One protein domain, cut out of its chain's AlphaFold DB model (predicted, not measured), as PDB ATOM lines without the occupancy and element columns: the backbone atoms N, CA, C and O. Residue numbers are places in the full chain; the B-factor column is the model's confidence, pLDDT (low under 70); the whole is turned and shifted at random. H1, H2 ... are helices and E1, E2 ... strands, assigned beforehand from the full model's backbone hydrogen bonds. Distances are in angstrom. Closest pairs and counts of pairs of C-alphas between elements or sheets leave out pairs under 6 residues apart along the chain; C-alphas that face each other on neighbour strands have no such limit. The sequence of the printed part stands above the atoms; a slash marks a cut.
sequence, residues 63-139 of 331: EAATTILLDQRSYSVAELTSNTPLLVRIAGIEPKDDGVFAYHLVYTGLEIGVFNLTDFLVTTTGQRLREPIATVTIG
ATOM      1  N   GLU A  63     108.294 142.985  91.523       86.56
ATOM      2  CA  GLU A  63     109.056 142.315  92.578       86.56
ATOM      3  C   GLU A  63     108.291 142.362  93.912       86.56
ATOM      4  O   GLU A  63     107.718 143.388  94.286       86.56
ATOM      5  N   ALA A  64     108.287 141.252  94.645       87.19
ATOM      6  CA  ALA A  64     107.728 141.157  95.987       87.19
ATOM      7  C   ALA A  64     108.642 140.356  96.912       87.19
ATOM      8  O   ALA A  64     109.433 139.526  96.470       87.19
ATOM      9  N   ALA A  65     108.521 140.601  98.216       89.06
ATOM     10  CA  ALA A  65     109.316 139.933  99.235       89.06
ATOM     11  C   ALA A  65     108.423 139.161 100.207       89.06
ATOM     12  O   ALA A  65     107.319 139.592 100.539       89.06
ATOM     13  N   THR A  66     108.913 138.020 100.677       89.00
ATOM     14  CA  THR A  66     108.294 137.261 101.762       89.00
ATOM     15  C   THR A  66     109.355 136.562 102.599       89.00
ATOM     16  O   THR A  66     110.478 136.349 102.145       89.00
ATOM     17  N   THR A  67     108.994 136.188 103.819       90.12
ATOM     18  CA  THR A  67     109.867 135.438 104.719       90.12
ATOM     19  C   THR A  67     109.253 134.070 104.964       90.12
ATOM     20  O   THR A  67     108.100 133.983 105.385       90.12
ATOM     21  N   ILE A  68     110.022 133.008 104.727       89.06
ATOM     22  CA  ILE A  68     109.617 131.634 105.047       89.06
ATOM     23  C   ILE A  68     110.553 131.040 106.096       89.06
ATOM     24  O   ILE A  68     111.716 131.425 106.189       89.06
ATOM     25  N   LEU A  69     110.039 130.114 106.900       89.12
ATOM     26  CA  LEU A  69     110.800 129.430 107.940       89.12
ATOM     27  C   LEU A  69     111.126 128.014 107.466       89.12
ATOM     28  O   LEU A  69     110.213 127.274 107.108       89.12
ATOM     29  N   LEU A  70     112.409 127.659 107.453       86.88
ATOM     30  CA  LEU A  70     112.901 126.353 107.018       86.88
ATOM     31  C   LEU A  70     113.762 125.704 108.106       86.88
ATOM     32  O   LEU A  70     114.386 126.383 108.914       86.88
ATOM     33  N   ASP A  71     113.805 124.379 108.111       85.50
ATOM     34  CA  ASP A  71     114.484 123.542 109.108       85.50
ATOM     35  C   ASP A  71     116.007 123.447 108.915       85.50
ATOM     36  O   ASP A  71     116.731 122.962 109.783       85.50
ATOM     37  N   GLN A  72     116.514 123.887 107.763       82.50
ATOM     38  CA  GLN A  72     117.920 123.769 107.389       82.50
ATOM     39  C   GLN A  72     118.412 125.032 106.686       82.50
ATOM     40  O   GLN A  72     117.651 125.735 106.028       82.50
ATOM     41  N   ARG A  73     119.722 125.289 106.789       83.69
ATOM     42  CA  ARG A  73     120.410 126.416 106.130       83.69
ATOM     43  C   ARG A  73     120.848 126.108 104.688       83.69
ATOM     44  O   ARG A  73     121.342 126.981 103.980       83.69
ATOM     45  N   SER A  74     120.718 124.861 104.249       84.06
ATOM     46  CA  SER A  74     121.298 124.319 103.011       84.06
ATOM     47  C   SER A  74     120.388 124.432 101.782       84.06
ATOM     48  O   SER A  74     120.627 123.744 100.790       84.06
ATOM     49  N   TYR A  75     119.359 125.281 101.808       84.88
ATOM     50  CA  TYR A  75     118.527 125.531 100.629       84.88
ATOM     51  C   TYR A  75     119.128 126.600  99.710       84.88
ATOM     52  O   TYR A  75     119.554 127.666 100.156       84.88
ATOM     53  N   SER A  76     119.119 126.310  98.414       86.12
ATOM     54  CA  SER A  76     119.477 127.190  97.307       86.12
ATOM     55  C   SER A  76     118.316 127.311  96.318       86.12
ATOM     56  O   SER A  76     117.378 126.515  96.324       86.12
ATOM     57  N   VAL A  77     118.376 128.313  95.446       88.62
ATOM     58  CA  VAL A  77     117.386 128.493  94.374       88.62
ATOM     59  C   VAL A  77     117.587 127.418  93.302       88.62
ATOM     60  O   VAL A  77     118.725 127.087  92.966       88.62
ATOM     61  N   ALA A  78     116.492 126.868  92.777       85.44
ATOM     62  CA  ALA A  78     116.515 125.951  91.644       85.44
ATOM     63  C   ALA A  78     117.075 126.629  90.380       85.44
ATOM     64  O   ALA A  78     116.909 127.832  90.177       85.44
ATOM     65  N   GLU A  79     117.721 125.858  89.505       84.56
ATOM     66  CA  GLU A  79     118.220 126.390  88.237       84.56
ATOM     67  C   GLU A  79     117.081 126.939  87.369       84.56
ATOM     68  O   GLU A  79     116.014 126.333  87.228       84.56
ATOM     69  N   LEU A  80     117.336 128.104  86.772       85.06
ATOM     70  CA  LEU A  80     116.415 128.759  85.856       85.06
ATOM     71  C   LEU A  80     116.363 127.974  84.544       85.06
ATOM     72  O   LEU A  80     117.379 127.746  83.892       85.06
ATOM     73  N   THR A  81     115.155 127.612  84.129       81.94
ATOM     74  CA  THR A  81     114.883 127.045  82.803       81.94
ATOM     75  C   THR A  81     114.176 128.071  81.919       81.94
ATOM     76  O   THR A  81     113.627 129.057  82.418       81.94
ATOM     77  N   SER A  82     114.147 127.843  80.605       75.19
ATOM     78  CA  SER A  82     113.475 128.737  79.647       75.19
ATOM     79  C   SER A  82     111.975 128.932  79.913       75.19
ATOM     80  O   SER A  82     111.419 129.926  79.462       75.19
ATOM     81  N   ASN A  83     111.340 128.033  80.673       82.31
ATOM     82  CA  ASN A  83     109.915 128.072  81.017       82.31
ATOM     83  C   ASN A  83     109.694 128.341  82.515       82.31
ATOM     84  O   ASN A  83     108.786 127.772  83.115       82.31
ATOM     85  N   THR A  84     110.561 129.126  83.157       85.50
ATOM     86  CA  THR A  84     110.404 129.428  84.587       85.50
ATOM     87  C   THR A  84     109.296 130.472  84.779       85.50
ATOM     88  O   THR A  84     109.483 131.603  84.341       85.50
ATOM     89  N   PRO A  85     108.170 130.154  85.448       87.81
ATOM     90  CA  PRO A  85     107.044 131.087  85.585       87.81
ATOM     91  C   PRO A  85     107.234 132.108  86.720       87.81
ATOM     92  O   PRO A  85     106.523 133.112  86.795       87.81
ATOM     93  N   LEU A  86     108.192 131.858  87.619       88.69
ATOM     94  CA  LEU A  86     108.472 132.669  88.798       88.69
ATOM     95  C   LEU A  86     109.982 132.735  89.034       88.69
ATOM     96  O   LEU A  86     110.628 131.712  89.255       88.69
ATOM     97  N   LEU A  87     110.548 133.937  89.020       90.12
ATOM     98  CA  LEU A  87     111.947 134.139  89.380       90.12
ATOM     99  C   LEU A  87     112.032 134.310  90.894       90.12
ATOM    100  O   LEU A  87     111.367 135.184  91.439       90.12
ATOM    101  N   VAL A  88     112.833 133.488  91.572       90.88
ATOM    102  CA  VAL A  88     113.009 133.529  93.032       90.88
ATOM    103  C   VAL A  88     114.478 133.765  93.354       90.88
ATOM    104  O   VAL A  88     115.364 133.192  92.728       90.88
ATOM    105  N   ARG A  89     114.755 134.605  94.349       91.88
ATOM    106  CA  ARG A  89     116.097 134.871  94.866       91.88
ATOM    107  C   ARG A  89     116.077 134.896  96.387       91.88
ATOM    108  O   ARG A  89     115.179 135.466  96.999       91.88
ATOM    109  N   ILE A  90     117.113 134.334  96.998       91.62
ATOM    110  CA  ILE A  90     117.343 134.446  98.439       91.62
ATOM    111  C   ILE A  90     118.057 135.779  98.695       91.62
ATOM    112  O   ILE A  90     119.173 135.993  98.222       91.62
ATOM    113  N   ALA A  91     117.399 136.699  99.398       90.81
ATOM    114  CA  ALA A  91     117.970 137.984  99.799       90.81
ATOM    115  C   ALA A  91     118.781 137.885 101.097       90.81
ATOM    116  O   ALA A  91     119.754 138.614 101.264       90.81
ATOM    117  N   GLY A  92     118.408 136.968 101.991       89.88
ATOM    118  CA  GLY A  92     119.103 136.751 103.253       89.88
ATOM    119  C   GLY A  92     118.611 135.497 103.963       89.88
ATOM    120  O   GLY A  92     117.514 135.008 103.686       89.88
ATOM    121  N   ILE A  93     119.444 134.980 104.864       91.06
ATOM    122  CA  ILE A  93     119.117 133.848 105.734       91.06
ATOM    123  C   ILE A  93     119.492 134.243 107.159       91.06
ATOM    124  O   ILE A  93     120.673 134.452 107.445       91.06
ATOM    125  N   GLU A  94     118.501 134.316 108.038       90.94
ATOM    126  CA  GLU A  94     118.678 134.652 109.449       90.94
ATOM    127  C   GLU A  94     118.407 133.416 110.319       90.94
ATOM    128  O   GLU A  94     117.368 132.772 110.163       90.94
ATOM    129  N   PRO A  95     119.322 133.025 111.223       90.50
ATOM    130  CA  PRO A  95     119.033 131.972 112.185       90.50
ATOM    131  C   PRO A  95     117.997 132.465 113.203       90.50
ATOM    132  O   PRO A  95     118.105 133.581 113.713       90.50
ATOM    133  N   LYS A  96     117.014 131.621 113.514       88.44
ATOM    134  CA  LYS A  96     116.017 131.840 114.563       88.44
ATOM    135  C   LYS A  96     116.206 130.801 115.676       88.44
ATOM    136  O   LYS A  96     116.933 129.820 115.510       88.44
ATOM    137  N   ASP A  97     115.563 131.035 116.813       79.69
ATOM    138  CA  ASP A  97     115.520 130.079 117.919       79.69
ATOM    139  C   ASP A  97     114.926 128.727 117.459       79.69
ATOM    140  O   ASP A  97     114.168 128.668 116.488       79.69
ATOM    141  N   ASP A  98     115.306 127.640 118.136       80.62
ATOM    142  CA  ASP A  98     114.889 126.252 117.858       80.62
ATOM    143  C   ASP A  98     115.438 125.608 116.567       80.62
ATOM    144  O   ASP A  98     114.894 124.621 116.071       80.62
ATOM    145  N   GLY A  99     116.554 126.112 116.029       79.50
ATOM    146  CA  GLY A  99     117.232 125.489 114.879       79.50
ATOM    147  C   GLY A  99     116.535 125.727 113.535       79.50
ATOM    148  O   GLY A  99     116.854 125.065 112.550       79.50
ATOM    149  N   VAL A 100     115.610 126.687 113.494       87.75
ATOM    150  CA  VAL A 100     114.889 127.125 112.296       87.75
ATOM    151  C   VAL A 100     115.602 128.329 111.677       87.75
ATOM    152  O   VAL A 100     116.139 129.187 112.374       87.75
ATOM    153  N   PHE A 101     115.586 128.429 110.354       88.12
ATOM    154  CA  PHE A 101     116.181 129.521 109.590       88.12
ATOM    155  C   PHE A 101     115.091 130.320 108.870       88.12
ATOM    156  O   PHE A 101     114.253 129.758 108.163       88.12
ATOM    157  N   ALA A 102     115.105 131.640 109.035       89.69
ATOM    158  CA  ALA A 102     114.252 132.566 108.307       89.69
ATOM    159  C   ALA A 102     114.904 132.941 106.972       89.69
ATOM    160  O   ALA A 102     115.953 133.581 106.924       89.69
ATOM    161  N   TYR A 103     114.271 132.533 105.878       90.12
ATOM    162  CA  TYR A 103     114.680 132.848 104.519       90.12
ATOM    163  C   TYR A 103     113.901 134.053 104.018       90.12
ATOM    164  O   TYR A 103     112.688 133.971 103.814       90.12
ATOM    165  N   HIS A 104     114.605 135.153 103.771       91.81
ATOM    166  CA  HIS A 104     114.048 136.310 103.085       91.81
ATOM    167  C   HIS A 104     114.124 136.060 101.585       91.81
ATOM    168  O   HIS A 104     115.202 136.084 100.987       91.81
ATOM    169  N   LEU A 105     112.975 135.782 100.985       90.75
ATOM    170  CA  LEU A 105     112.837 135.505  99.567       90.75
ATOM    171  C   LEU A 105     112.303 136.731  98.855       90.75
ATOM    172  O   LEU A 105     111.373 137.387  99.321       90.75
ATOM    173  N   VAL A 106     112.873 136.993  97.691       91.31
ATOM    174  CA  VAL A 106     112.396 138.006  96.767       91.31
ATOM    175  C   VAL A 106     112.020 137.312  95.473       91.31
ATOM    176  O   VAL A 106     112.784 136.485  94.973       91.31
ATOM    177  N   TYR A 107     110.825 137.590  94.970       91.31
ATOM    178  CA  TYR A 107     110.267 136.896  93.824       91.31
ATOM    179  C   TYR A 107     109.584 137.846  92.844       91.31
ATOM    180  O   TYR A 107     108.989 138.849  93.238       91.31
ATOM    181  N   THR A 108     109.639 137.482  91.565       90.50
ATOM    182  CA  THR A 108     109.010 138.213  90.460       90.50
ATOM    183  C   THR A 108     108.220 137.236  89.602       90.50
ATOM    184  O   THR A 108     108.782 136.290  89.046       90.50
ATOM    185  N   GLY A 109     106.909 137.460  89.499       88.44
ATOM    186  CA  GLY A 109     106.023 136.658  88.656       88.44
ATOM    187  C   GLY A 109     106.235 136.962  87.179       88.44
ATOM    188  O   GLY A 109     106.138 138.120  86.776       88.44
ATOM    189  N   LEU A 110     106.510 135.935  86.379       88.31
ATOM    190  CA  LEU A 110     106.580 136.025  84.917       88.31
ATOM    191  C   LEU A 110     105.271 135.556  84.271       88.31
ATOM    192  O   LEU A 110     104.918 136.013  83.187       88.31
ATOM    193  N   GLU A 111     104.516 134.713  84.977       86.12
ATOM    194  CA  GLU A 111     103.197 134.239  84.572       86.12
ATOM    195  C   GLU A 111     102.137 134.533  85.642       86.12
ATOM    196  O   GLU A 111     102.434 134.714  86.824       86.12
ATOM    197  N   ILE A 112     100.876 134.589  85.213       86.38
ATOM    198  CA  ILE A 112      99.719 134.732  86.104       86.38
ATOM    199  C   ILE A 112      99.417 133.357  86.690       86.38
ATOM    200  O   ILE A 112      99.280 132.386  85.947       86.38
ATOM    201  N   GLY A 113      99.255 133.269  88.006       85.69
ATOM    202  CA  GLY A 113      98.944 131.993  88.630       85.69
ATOM    203  C   GLY A 113      99.181 131.959  90.126       85.69
ATOM    204  O   GLY A 113      99.584 132.939  90.753       85.69
ATOM    205  N   VAL A 114      98.902 130.789  90.687       87.12
ATOM    206  CA  VAL A 114      99.198 130.455  92.075       87.12
ATOM    207  C   VAL A 114     100.449 129.590  92.065       87.12
ATOM    208  O   VAL A 114     100.454 128.522  91.456       87.12
ATOM    209  N   PHE A 115     101.503 130.061  92.718       87.19
ATOM    210  CA  PHE A 115     102.799 129.395  92.743       87.19
ATOM    211  C   PHE A 115     103.210 129.088  94.170       87.19
ATOM    212  O   PHE A 115     102.969 129.870  95.089       87.19
ATOM    213  N   ASN A 116     103.870 127.955  94.352       87.81
ATOM    214  CA  ASN A 116     104.435 127.571  95.628       87.81
ATOM    215  C   ASN A 116     105.940 127.852  95.626       87.81
ATOM    216  O   ASN A 116     106.676 127.353  94.779       87.81
ATOM    217  N   LEU A 117     106.409 128.660  96.576       87.06
ATOM    218  CA  LEU A 117     107.805 129.098  96.629       87.06
ATOM    219  C   LEU A 117     108.776 127.951  96.914       87.06
ATOM    220  O   LEU A 117     109.932 128.026  96.505       87.06
ATOM    221  N   THR A 118     108.323 126.879  97.570       83.62
ATOM    222  CA  THR A 118     109.183 125.722  97.859       83.62
ATOM    223  C   THR A 118     109.555 124.936  96.608       83.62
ATOM    224  O   THR A 118     110.607 124.306  96.591       83.62
ATOM    225  N   ASP A 119     108.754 125.015  95.542       85.31
ATOM    226  CA  ASP A 119     109.034 124.329  94.273       85.31
ATOM    227  C   ASP A 119     110.291 124.896  93.588       85.31
ATOM    228  O   ASP A 119     110.945 124.215  92.793       85.31
ATOM    229  N   PHE A 120     110.651 126.135  93.940       85.81
ATOM    230  CA  PHE A 120     111.817 126.864  93.445       85.81
ATOM    231  C   PHE A 120     113.018 126.782  94.394       85.81
ATOM    232  O   PHE A 120     114.043 127.414  94.133       85.81
ATOM    233  N   LEU A 121     112.916 126.009  95.479       87.06
ATOM    234  CA  LEU A 121     113.995 125.786  96.435       87.06
ATOM    235  C   LEU A 121     114.463 124.330  96.385       87.06
ATOM    236  O   LEU A 121     113.680 123.381  96.460       87.06
ATOM    237  N   VAL A 122     115.775 124.162  96.280       87.81
ATOM    238  CA  VAL A 122     116.457 122.868  96.281       87.81
ATOM    239  C   VAL A 122     117.491 122.841  97.393       87.81
ATOM    240  O   VAL A 122     118.125 123.844  97.691       87.81
ATOM    241  N   THR A 123     117.684 121.694  98.026       84.06
ATOM    242  CA  THR A 123     118.829 121.466  98.909       84.06
ATOM    243  C   THR A 123     120.122 121.514  98.087       84.06
ATOM    244  O   THR A 123     120.107 121.231  96.889       84.06
ATOM    245  N   THR A 124     121.269 121.774  98.715       78.00
ATOM    246  CA  THR A 124     122.603 121.662  98.082       78.00
ATOM    247  C   THR A 124     122.875 120.309  97.411       78.00
ATOM    248  O   THR A 124     123.736 120.209  96.544       78.00
ATOM    249  N   THR A 125     122.142 119.263  97.791       77.50
ATOM    250  CA  THR A 125     122.181 117.921  97.190       77.50
ATOM    251  C   THR A 125     121.260 117.766  95.970       77.50
ATOM    252  O   THR A 125     121.171 116.677  95.406       77.50
ATOM    253  N   GLY A 126     120.557 118.829  95.567       74.06
ATOM    254  CA  GLY A 126     119.635 118.867  94.431       74.06
ATOM    255  C   GLY A 126     118.220 118.355  94.723       74.06
ATOM    256  O   GLY A 126     117.392 118.306  93.813       74.06
ATOM    257  N   GLN A 127     117.904 117.966  95.964       77.88
ATOM    258  CA  GLN A 127     116.545 117.546  96.321       77.88
ATOM    259  C   GLN A 127     115.603 118.741  96.476       77.88
ATOM    260  O   GLN A 127     115.938 119.728  97.119       77.88
ATOM    261  N   ARG A 128     114.400 118.638  95.906       77.56
ATOM    262  CA  ARG A 128     113.332 119.632  96.078       77.56
ATOM    263  C   ARG A 128     112.577 119.403  97.383       77.56
ATOM    264  O   ARG A 128     112.289 118.256  97.735       77.56
ATOM    265  N   LEU A 129     112.193 120.495  98.037       73.81
ATOM    266  CA  LEU A 129     111.224 120.479  99.132       73.81
ATOM    267  C   LEU A 129     109.868 119.995  98.600       73.81
ATOM    268  O   LEU A 129     109.338 120.556  97.646       73.81
ATOM    269  N   ARG A 130     109.323 118.925  99.187       64.69
ATOM    270  CA  ARG A 130     108.043 118.330  98.754       64.69
ATOM    271  C   ARG A 130     106.825 118.935  99.440       64.69
ATOM    272  O   ARG A 130     105.716 118.775  98.940       64.69
ATOM    273  N   GLU A 131     107.019 119.583 100.581       72.31
ATOM    274  CA  GLU A 131     105.923 120.147 101.361       72.31
ATOM    275  C   GLU A 131     105.720 121.626 101.001       72.31
ATOM    276  O   GLU A 131     106.684 122.396 101.038       72.31
ATOM    277  N   PRO A 132     104.492 122.039 100.633       69.00
ATOM    278  CA  PRO A 132     104.190 123.422 100.296       69.00
ATOM    279  C   PRO A 132     104.143 124.284 101.557       69.00
ATOM    280  O   PRO A 132     103.184 124.231 102.324       69.00
ATOM    281  N   ILE A 133     105.174 125.101 101.765       73.38
ATOM    282  CA  ILE A 133     105.290 125.957 102.959       73.38
ATOM    283  C   ILE A 133     104.768 127.376 102.682       73.38
ATOM    284  O   ILE A 133     104.298 128.048 103.598       73.38
ATOM    285  N   ALA A 134     104.805 127.848 101.428       78.69
ATOM    286  CA  ALA A 134     104.385 129.209 101.094       78.69
ATOM    287  C   ALA A 134     103.829 129.330  99.672       78.69
ATOM    288  O   ALA A 134     104.558 129.218  98.687       78.69
ATOM    289  N   THR A 135     102.534 129.628  99.578       84.88
ATOM    290  CA  THR A 135     101.843 129.880  98.309       84.88
ATOM    291  C   THR A 135     101.710 131.382  98.061       84.88
ATOM    292  O   THR A 135     101.295 132.124  98.952       84.88
ATOM    293  N   VAL A 136     102.036 131.827  96.849       82.69
ATOM    294  CA  VAL A 136     101.896 133.212  96.387       82.69
ATOM    295  C   VAL A 136     100.987 133.268  95.164       82.69
ATOM    296  O   VAL A 136     101.050 132.410  94.286       82.69
ATOM    297  N   THR A 137     100.129 134.284  95.106       87.31
ATOM    298  CA  THR A 137      99.222 134.509  93.974       87.31
ATOM    299  C   THR A 137      99.722 135.705  93.177       87.31
ATOM    300  O   THR A 137      99.789 136.810  93.714       87.31
ATOM    301  N   ILE A 138     100.065 135.483  91.908       82.69
ATOM    302  CA  ILE A 138     100.468 136.532  90.968       82.69
ATOM    303  C   ILE A 138      99.251 136.946  90.144       82.69
ATOM    304  O   ILE A 138      98.692 136.145  89.392       82.69
ATOM    305  N   GLY A 139      98.842 138.205  90.294       79.06
ATOM    306  CA  GLY A 139      97.735 138.800  89.550       79.06
ATOM    307  C   GLY A 139      98.161 139.460  88.236       79.06
ATOM    308  O   GLY A 139      99.339 139.700  87.974       79.06
TER     309      GLY A 139
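AT A GLANCE: This is residues 63 to 139 of the 331 residues of an uncharacterized protein of Verrucomicrobia bacterium (UniProt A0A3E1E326). Three long strands, E1, E4 and E3, make a strongly twisted sheet; the small two-stranded pair E2 with E6 lies over one face of it, E2 being the nearer of the two to E3, and the second small pair, E5 with E7, lies off the end of the sheet where E3 begins and E4 ends. The one short helix, H1, joins E5 to E6 near the middle of the domain, and the E3 and E4 hairpin reaches out to one end of the longest axis. The printed part has 77 residues, with seven named strands and one named helix in the order E1 E2 E3 E4 E5 H1 E6 E7. The three sheets, ordered E1 - E4 - E3, E2 - E6 and E5 - E7, are antiparallel, and the class is mostly strand. The whole is compact, with a radius of gyration of the C-alphas of 12.1 A, and spans 36 by 24 by 21 A, only just rounded.

HOW THE PARTS SIT: E1, residues 63 to 70, is an edge strand and the antiparallel neighbour of E4, residues 101 to 109, at 150 degrees; N 66 and O 105 are 2.9 A apart, within hydrogen-bond range. E3, residues 86 to 95, is the other edge strand and forms a hairpin with E4, at 162 degrees, with N 89 and O 106 at 2.8 A. E3 bends by 52 degrees at residue 91. E2, residues 75 to 77, has its closest C-alpha pair with E3 at Val 77 and Arg 89, 6.5 A apart. E2 is the antiparallel neighbour of E6, residues 121 to 123, at 134 degrees, with N 76 and O 122 at 2.8 A. E5, residues 113 to 116, and E7, residues 135 to 138, are antiparallel at 153 degrees, with N 115 and O 136 at 2.9 A. The closest C-alphas of E4 and E7 are those of Gly 109 and Ile 138, 6.0 A apart. H1, residues 117 to 120, is on the sheet of E1, E4 and E3 at a height of 5.2 A, over none of its strands; its closest C-alpha pair with E3 is Phe 120 and Val 88, 6.8 A. H1 is too short for an O i to N i+4 pair; its one O i to N i+3 pair is within range. E1 and E7 are apart.

IN THESE COORDINATES: E1 runs 21.9 A from C-alpha 63 at (109.056, 142.315, 92.578). E2 is 7.0 A long, E3 25.7 A, E4 24.3 A, E5 9.9 A, H1 5.6 A and E6 6.9 A. E7 is 10.0 A long and ends with C-alpha 138 at (100.468, 136.532, 90.968).

THE WHOLE: The C-alphas of Ser 82 and Asp 97 are the two farthest apart, 38.4 A. The printed part has no cut. The link from E6 to E7 is long, with 11 residues. The mean pLDDT of the printed part is 85.0, and residues 130 and 132 are under 70.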